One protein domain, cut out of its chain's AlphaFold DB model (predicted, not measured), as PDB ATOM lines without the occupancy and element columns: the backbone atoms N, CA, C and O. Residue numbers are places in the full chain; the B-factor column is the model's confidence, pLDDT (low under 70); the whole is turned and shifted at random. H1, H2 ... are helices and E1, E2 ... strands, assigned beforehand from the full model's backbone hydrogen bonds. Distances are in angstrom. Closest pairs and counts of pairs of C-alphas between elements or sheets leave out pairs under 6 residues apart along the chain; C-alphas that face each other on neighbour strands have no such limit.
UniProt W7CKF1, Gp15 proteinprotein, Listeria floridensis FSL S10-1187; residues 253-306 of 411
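Overview. This is residues 253 to 306 of the 411 residues of the protein "Gp15 proteinprotein" of Listeria floridensis FSL S10-1187 (UniProt W7CKF1). Two small two-stranded ribbons, E1 with E3 and E2 with E4, form two separate parts joined by loops, and a single helix, H1, lies at a far corner beyond the E2 and E4 pair. The long stretch of residues 270 to 282 turns back, its residues 275 to 276 pairing with E2, and then leads over to E3. The printed part has 54 residues, with four named strands and one named helix in the order E1, E2, E3, E4, H1; both sheets are antiparallel. The class is mixed, helices and strands, with 25 residues, under half, in named elements. The whole is compact, with a radius of gyration of the C-alphas of 10.7 A and spans of 27 by 23 by 14 A.

Along the chain. E1 is residues 253 to 256, 9.5 A from first to last C-alpha, and begins at C-alpha 253 at (-27.474, 36.018, 16.225). E2 is residues 267 to 269. E3, the longest strand by residues, is residues 283 to 287 and 11.7 A long, with C-alpha 283 at (-34.128, 40.706, 22.190). E4 is residues 292 to 294. H1 is residues 296 to 305, 14.1 A long, and ends at C-alpha 305 at (-23.654, 59.588, 34.859).

Arrangement. E1 and E3 are antiparallel neighbours, with 133 degrees between their directions. Their C-alphas 253 and 286 face each other at 4.3 A, and N 254 and O 285 are within hydrogen-bond range at 2.8 A. E1 and E2 are apart. E1 and E4 are only just apart, with their closest C-alphas 8.1 A from each other. E2 and E4 are antiparallel neighbours at 159 degrees; C-alphas 268 and 293 face each other at 4.5 A, and N 292 and O 269 are within hydrogen-bond range at 2.8 A. Residues 268 to 269 of E2 also pair antiparallel with residues 275 to 276. E2 and H1 have 2 pairs of C-alphas within 8 A, the closest being those of Leu 267 and Thr 299, 5.9 A apart. In H1 every O i to N i+4 pair is within hydrogen-bond range. H1 is apart from E1 and from E3.

Size, cuts and confidence. The C-alphas of Leu 253 and Ala 305, the two farthest apart, are 30.3 A from each other. The printed part has no cut. The link from E2 to E3, 13 residues, is long; the link from E1 to E2 is short, and those from E3 to E4 and from E4 to H1 are tight. The mean pLDDT of the printed part is 88.4, and no printed residue is under 70.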
ATOM      1  N   LEU A 253     -26.348  35.773  15.323       82.12
ATOM      2  CA  LEU A 253     -27.474  36.018  16.225       82.12
ATOM      3  C   LEU A 253     -27.025  36.059  17.691       82.12
ATOM      4  O   LEU A 253     -26.325  35.168  18.171       82.12
ATOM      5  N   ALA A 254     -27.488  37.082  18.397       84.19
ATOM      6  CA  ALA A 254     -27.230  37.344  19.801       84.19
ATOM      7  C   ALA A 254     -28.548  37.596  20.532       84.19
ATOM      8  O   ALA A 254     -29.373  38.387  20.068       84.19
ATOM      9  N   MET A 255     -28.733  36.946  21.682       85.56
ATOM     10  CA  MET A 255     -29.785  37.318  22.622       85.56
ATOM     11  C   MET A 255     -29.206  38.359  23.574       85.56
ATOM     12  O   MET A 255     -28.279  38.067  24.327       85.56
ATOM     13  N   VAL A 256     -29.741  39.570  23.504       87.44
ATOM     14  CA  VAL A 256     -29.331  40.712  24.324       87.44
ATOM     15  C   VAL A 256     -30.470  41.108  25.244       87.44
ATOM     16  O   VAL A 256     -31.631  40.732  25.040       87.44
ATOM     17  N   ASN A 257     -30.152  41.884  26.268       90.56
ATOM     18  CA  ASN A 257     -31.095  42.255  27.310       90.56
ATOM     19  C   ASN A 257     -31.692  41.044  28.062       90.56
ATOM     20  O   ASN A 257     -32.864  41.063  28.455       90.56
ATOM     21  N   ASP A 258     -30.909  39.981  28.248       86.12
ATOM     22  CA  ASP A 258     -31.332  38.706  28.842       86.12
ATOM     23  C   ASP A 258     -31.059  38.600  30.353       86.12
ATOM     24  O   ASP A 258     -31.466  37.636  31.008       86.12
ATOM     25  N   ALA A 259     -30.432  39.619  30.951       82.75
ATOM     26  CA  ALA A 259     -30.164  39.635  32.384       82.75
ATOM     27  C   ALA A 259     -31.454  39.576  33.235       82.75
ATOM     28  O   ALA A 259     -32.517  40.126  32.909       82.75
ATOM     29  N   SER A 260     -31.363  38.902  34.384       83.25
ATOM     30  CA  SER A 260     -32.421  38.863  35.395       83.25
ATOM     31  C   SER A 260     -32.512  40.188  36.162       83.25
ATOM     32  O   SER A 260     -31.501  40.692  36.647       83.25
ATOM     33  N   GLY A 261     -33.726  40.715  36.341       85.75
ATOM     34  CA  GLY A 261     -33.988  41.923  37.135       85.75
ATOM     35  C   GLY A 261     -34.204  43.188  36.300       85.75
ATOM     36  O   GLY A 261     -34.343  43.138  35.082       85.75
ATOM     37  N   SER A 262     -34.264  44.346  36.966       87.06
ATOM     38  CA  SER A 262     -34.578  45.643  36.339       87.06
ATOM     39  C   SER A 262     -33.428  46.243  35.519       87.06
ATOM     40  O   SER A 262     -33.646  47.135  34.699       87.06
ATOM     41  N   LYS A 263     -32.203  45.743  35.707       90.25
ATOM     42  CA  LYS A 263     -30.972  46.201  35.041       90.25
ATOM     43  C   LYS A 263     -30.641  45.339  33.829       90.25
ATOM     44  O   LYS A 263     -29.545  44.803  33.721       90.25
ATOM     45  N   PHE A 264     -31.620  45.173  32.949       91.88
ATOM     46  CA  PHE A 264     -31.489  44.304  31.783       91.88
ATOM     47  C   PHE A 264     -31.001  45.031  30.531       91.88
ATOM     48  O   PHE A 264     -30.652  44.371  29.574       91.88
ATOM     49  N   ARG A 265     -30.997  46.367  30.496       93.56
ATOM     50  CA  ARG A 265     -30.651  47.123  29.282       93.56
ATOM     51  C   ARG A 265     -29.147  47.133  29.039       93.56
ATOM     52  O   ARG A 265     -28.416  47.715  29.835       93.56
ATOM     53  N   GLU A 266     -28.715  46.550  27.935       92.88
ATOM     54  CA  GLU A 266     -27.323  46.425  27.513       92.88
ATOM     55  C   GLU A 266     -27.001  47.438  26.413       92.88
ATOM     56  O   GLU A 266     -27.786  47.643  25.488       92.88
ATOM     57  N   LEU A 267     -25.848  48.102  26.529       93.19
ATOM     58  CA  LEU A 267     -25.336  48.989  25.488       93.19
ATOM     59  C   LEU A 267     -24.485  48.156  24.539       93.19
ATOM     60  O   LEU A 267     -23.528  47.517  24.964       93.19
ATOM     61  N   ILE A 268     -24.824  48.182  23.262       93.94
ATOM     62  CA  ILE A 268     -24.109  47.468  22.214       93.94
ATOM     63  C   ILE A 268     -23.277  48.477  21.446       93.94
ATOM     64  O   ILE A 268     -23.824  49.474  20.987       93.94
ATOM     65  N   THR A 269     -21.991  48.198  21.255       92.06
ATOM     66  CA  THR A 269     -21.101  48.989  20.400       92.06
ATOM     67  C   THR A 269     -20.635  48.127  19.234       92.06
ATOM     68  O   THR A 269     -20.043  47.066  19.427       92.06
ATOM     69  N   THR A 270     -20.930  48.550  18.007       92.88
ATOM     70  CA  THR A 270     -20.511  47.858  16.782       92.88
ATOM     71  C   THR A 270     -19.028  48.109  16.478       92.88
ATOM     72  O   THR A 270     -18.459  49.093  16.952       92.88
ATOM     73  N   PRO A 271     -18.397  47.294  15.608       89.88
ATOM     74  CA  PRO A 271     -17.032  47.542  15.131       89.88
ATOM     75  C   PRO A 271     -16.850  48.900  14.443       89.88
ATOM     76  O   PRO A 271     -15.745  49.426  14.406       89.88
ATOM     77  N   SER A 272     -17.929  49.478  13.899       89.00
ATOM     78  CA  SER A 272     -17.921  50.819  13.304       89.00
ATOM     79  C   SER A 272     -17.948  51.957  14.334       89.00
ATOM     80  O   SER A 272     -17.927  53.120  13.947       89.00
ATOM     81  N   GLY A 273     -18.028  51.646  15.633       86.19
ATOM     82  CA  GLY A 273     -18.113  52.623  16.722       86.19
ATOM     83  C   GLY A 273     -19.534  53.095  17.045       86.19
ATOM     84  O   GLY A 273     -19.728  53.858  17.993       86.19
ATOM     85  N   HIS A 274     -20.552  52.633  16.311       89.69
ATOM     86  CA  HIS A 274     -21.940  52.980  16.603       89.69
ATOM     87  C   HIS A 274     -22.411  52.267  17.876       89.69
ATOM     88  O   HIS A 274     -22.291  51.048  17.985       89.69
ATOM     89  N   SER A 275     -22.949  53.031  18.830       91.81
ATOM     90  CA  SER A 275     -23.411  52.502  20.114       91.81
ATOM     91  C   SER A 275     -24.904  52.740  20.315       91.81
ATOM     92  O   SER A 275     -25.372  53.864  20.147       91.81
ATOM     93  N   PHE A 276     -25.646  51.701  20.694       93.38
ATOM     94  CA  PHE A 276     -27.096  51.764  20.885       93.38
ATOM     95  C   PHE A 276     -27.575  50.798  21.975       93.38
ATOM     96  O   PHE A 276     -26.919  49.803  22.274       93.38
ATOM     97  N   ILE A 277     -28.727  51.095  22.581       92.12
ATOM     98  CA  ILE A 277     -29.394  50.226  23.560       92.12
ATOM     99  C   ILE A 277     -30.681  49.704  22.913       92.12
ATOM    100  O   ILE A 277     -31.573  50.508  22.641       92.12
ATOM    101  N   PRO A 278     -30.805  48.392  22.663       90.69
ATOM    102  CA  PRO A 278     -32.032  47.797  22.145       90.69
ATOM    103  C   PRO A 278     -33.230  47.978  23.092       90.69
ATOM    104  O   PRO A 278     -33.094  47.872  24.316       90.69
ATOM    105  N   GLU A 279     -34.418  48.206  22.527       91.44
ATOM    106  CA  GLU A 279     -35.665  48.373  23.282       91.44
ATOM    107  C   GLU A 279     -36.363  47.036  23.562       91.44
ATOM    108  O   GLU A 279     -36.630  46.258  22.649       91.44
ATOM    109  N   GLY A 280     -36.697  46.774  24.830       88.06
ATOM    110  CA  GLY A 280     -37.347  45.529  25.267       88.06
ATOM    111  C   GLY A 280     -36.407  44.566  26.001       88.06
ATOM    112  O   GLY A 280     -35.253  44.885  26.275       88.06
ATOM    113  N   ARG A 281     -36.911  43.386  26.372       87.62
ATOM    114  CA  ARG A 281     -36.171  42.356  27.122       87.62
ATOM    115  C   ARG A 281     -36.057  41.083  26.286       87.62
ATOM    116  O   ARG A 281     -37.010  40.773  25.580       87.62
ATOM    117  N   ASN A 282     -34.955  40.338  26.415       85.19
ATOM    118  CA  ASN A 282     -34.682  39.122  25.634       85.19
ATOM    119  C   ASN A 282     -34.833  39.368  24.121       85.19
ATOM    120  O   ASN A 282     -35.674  38.763  23.453       85.19
ATOM    121  N   ILE A 283     -34.055  40.307  23.594       84.62
ATOM    122  CA  ILE A 283     -34.128  40.706  22.190       84.62
ATOM    123  C   ILE A 283     -33.145  39.864  21.397       84.62
ATOM    124  O   ILE A 283     -31.964  39.798  21.728       84.62
ATOM    125  N   LEU A 284     -33.626  39.267  20.314       84.94
ATOM    126  CA  LEU A 284     -32.780  38.557  19.369       84.94
ATOM    127  C   LEU A 284     -32.356  39.512  18.250       84.94
ATOM    128  O   LEU A 284     -33.200  40.004  17.504       84.94
ATOM    129  N   ILE A 285     -31.055  39.768  18.123       84.56
ATOM    130  CA  ILE A 285     -30.496  40.669  17.109       84.56
ATOM    131  C   ILE A 285     -29.257  40.053  16.458       84.56
ATOM    132  O   ILE A 285     -28.486  39.348  17.103       84.56
ATOM    133  N   ASN A 286     -29.055  40.301  15.164       86.25
ATOM    134  CA  ASN A 286     -27.839  39.887  14.470       86.25
ATOM    135  C   ASN A 286     -26.742  40.939  14.672       86.25
ATOM    136  O   ASN A 286     -26.900  42.083  14.247       86.25
ATOM    137  N   LEU A 287     -25.638  40.553  15.312       87.06
ATOM    138  CA  LEU A 287     -24.518  41.445  15.582       87.06
ATOM    139  C   LEU A 287     -23.344  41.150  14.645       87.06
ATOM    140  O   LEU A 287     -22.985  39.981  14.461       87.06
ATOM    141  N   PRO A 288     -22.690  42.182  14.084       86.75
ATOM    142  CA  PRO A 288     -21.452  41.991  13.345       86.75
ATOM    143  C   PRO A 288     -20.353  41.418  14.252       86.75
ATOM    144  O   PRO A 288     -20.356  41.561  15.479       86.75
ATOM    145  N   ARG A 289     -19.389  40.735  13.634       88.06
ATOM    146  CA  ARG A 289     -18.205  40.240  14.341       88.06
ATOM    147  C   ARG A 289     -17.406  41.423  14.886       88.06
ATOM    148  O   ARG A 289     -17.105  42.342  14.137       88.06
ATOM    149  N   GLY A 290     -17.039  41.367  16.160       87.31
ATOM    150  CA  GLY A 290     -16.324  42.425  16.870       87.31
ATOM    151  C   GLY A 290     -17.220  43.411  17.619       87.31
ATOM    152  O   GLY A 290     -16.693  44.333  18.229       87.31
ATOM    153  N   SER A 291     -18.546  43.236  17.609       92.38
ATOM    154  CA  SER A 291     -19.418  44.001  18.507       92.38
ATOM    155  C   SER A 291     -19.082  43.726  19.972       92.38
ATOM    156  O   SER A 291     -18.824  42.581  20.338       92.38
ATOM    157  N   SER A 292     -19.165  44.745  20.820       93.25
ATOM    158  CA  SER A 292     -19.154  44.588  22.274       93.25
ATOM    159  C   SER A 292     -20.549  44.827  22.849       93.25
ATOM    160  O   SER A 292     -21.355  45.571  22.290       93.25
ATOM    161  N   VAL A 293     -20.847  44.151  23.953       93.50
ATOM    162  CA  VAL A 293     -22.089  44.255  24.717       93.50
ATOM    163  C   VAL A 293     -21.711  44.604  26.148       93.50
ATOM    164  O   VAL A 293     -21.105  43.807  26.865       93.50
ATOM    165  N   LEU A 294     -22.066  45.809  26.576       91.31
ATOM    166  CA  LEU A 294     -21.863  46.280  27.932       91.31
ATOM    167  C   LEU A 294     -23.003  45.792  28.826       91.31
ATOM    168  O   LEU A 294     -24.180  46.084  28.598       91.31
ATOM    169  N   ARG A 295     -22.624  45.093  29.896       92.25
ATOM    170  CA  ARG A 295     -23.545  44.525  30.885       92.25
ATOM    171  C   ARG A 295     -24.506  45.569  31.459       92.25
ATOM    172  O   ARG A 295     -24.114  46.705  31.732       92.25
ATOM    173  N   GLY A 296     -25.746  45.162  31.724       89.12
ATOM    174  CA  GLY A 296     -26.814  46.090  32.100       89.12
ATOM    175  C   GLY A 296     -26.600  46.907  33.380       89.12
ATOM    176  O   GLY A 296     -27.043  48.051  33.457       89.12
ATOM    177  N   ASP A 297     -25.855  46.406  34.369       89.56
ATOM    178  CA  ASP A 297     -25.485  47.184  35.561       89.56
ATOM    179  C   ASP A 297     -24.465  48.299  35.257       89.56
ATOM    180  O   ASP A 297     -24.529  49.374  35.857       89.56
ATOM    181  N   ARG A 298     -23.534  48.064  34.324       90.25
ATOM    182  CA  ARG A 298     -22.566  49.062  33.851       90.25
ATOM    183  C   ARG A 298     -23.240  50.072  32.935       90.25
ATOM    184  O   ARG A 298     -23.018  51.267  33.107       90.25
ATOM    185  N   THR A 299     -24.113  49.608  32.047       89.81
ATOM    186  CA  THR A 299     -24.952  50.470  31.208       89.81
ATOM    187  C   THR A 299     -25.817  51.380  32.072       89.81
ATOM    188  O   THR A 299     -25.855  52.584  31.848       89.81
ATOM    189  N   GLU A 300     -26.441  50.866  33.134       90.38
ATOM    190  CA  GLU A 300     -27.202  51.697  34.067       90.38
ATOM    191  C   GLU A 300     -26.323  52.751  34.761       90.38
ATOM    192  O   GLU A 300     -26.723  53.911  34.849       90.38
ATOM    193  N   LYS A 301     -25.126  52.380  35.240       88.94
ATOM    194  CA  LYS A 301     -24.182  53.337  35.844       88.94
ATOM    195  C   LYS A 301     -23.779  54.434  34.857       88.94
ATOM    196  O   LYS A 301     -23.804  55.604  35.229       88.94
ATOM    197  N   LEU A 302     -23.477  54.066  33.613       87.25
ATOM    198  CA  LEU A 302     -23.163  55.008  32.541       87.25
ATOM    199  C   LEU A 302     -24.343  55.956  32.283       87.25
ATOM    200  O   LEU A 302     -24.174  57.169  32.295       87.25
ATOM    201  N   MET A 303     -25.558  55.420  32.163       85.62
ATOM    202  CA  MET A 303     -26.772  56.212  31.938       85.62
ATOM    203  C   MET A 303     -27.125  57.133  33.113       85.62
ATOM    204  O   MET A 303     -27.750  58.170  32.907       85.62
ATOM    205  N   ARG A 304     -26.750  56.775  34.348       84.12
ATOM    206  CA  ARG A 304     -26.897  57.646  35.528       84.12
ATOM    207  C   ARG A 304     -25.875  58.782  35.544       84.12
ATOM    208  O   ARG A 304     -26.181  59.837  36.088       84.12
ATOM    209  N   ALA A 305     -24.688  58.564  34.979       81.88
ATOM    210  CA  ALA A 305     -23.654  59.588  34.859       81.88
ATOM    211  C   ALA A 305     -23.978  60.622  33.767       81.88
ATOM    212  O   ALA A 305     -23.497  61.751  33.834       81.88
ATOM    213  N   ILE A 306     -24.815  60.264  32.787       76.56
ATOM    214  CA  ILE A 306     -25.294  61.197  31.764       76.56
ATOM    215  C   ILE A 306     -26.306  62.167  32.403       76.56
ATOM    216  O   ILE A 306     -27.315  61.717  32.961       76.56
TER     217      ILE A 306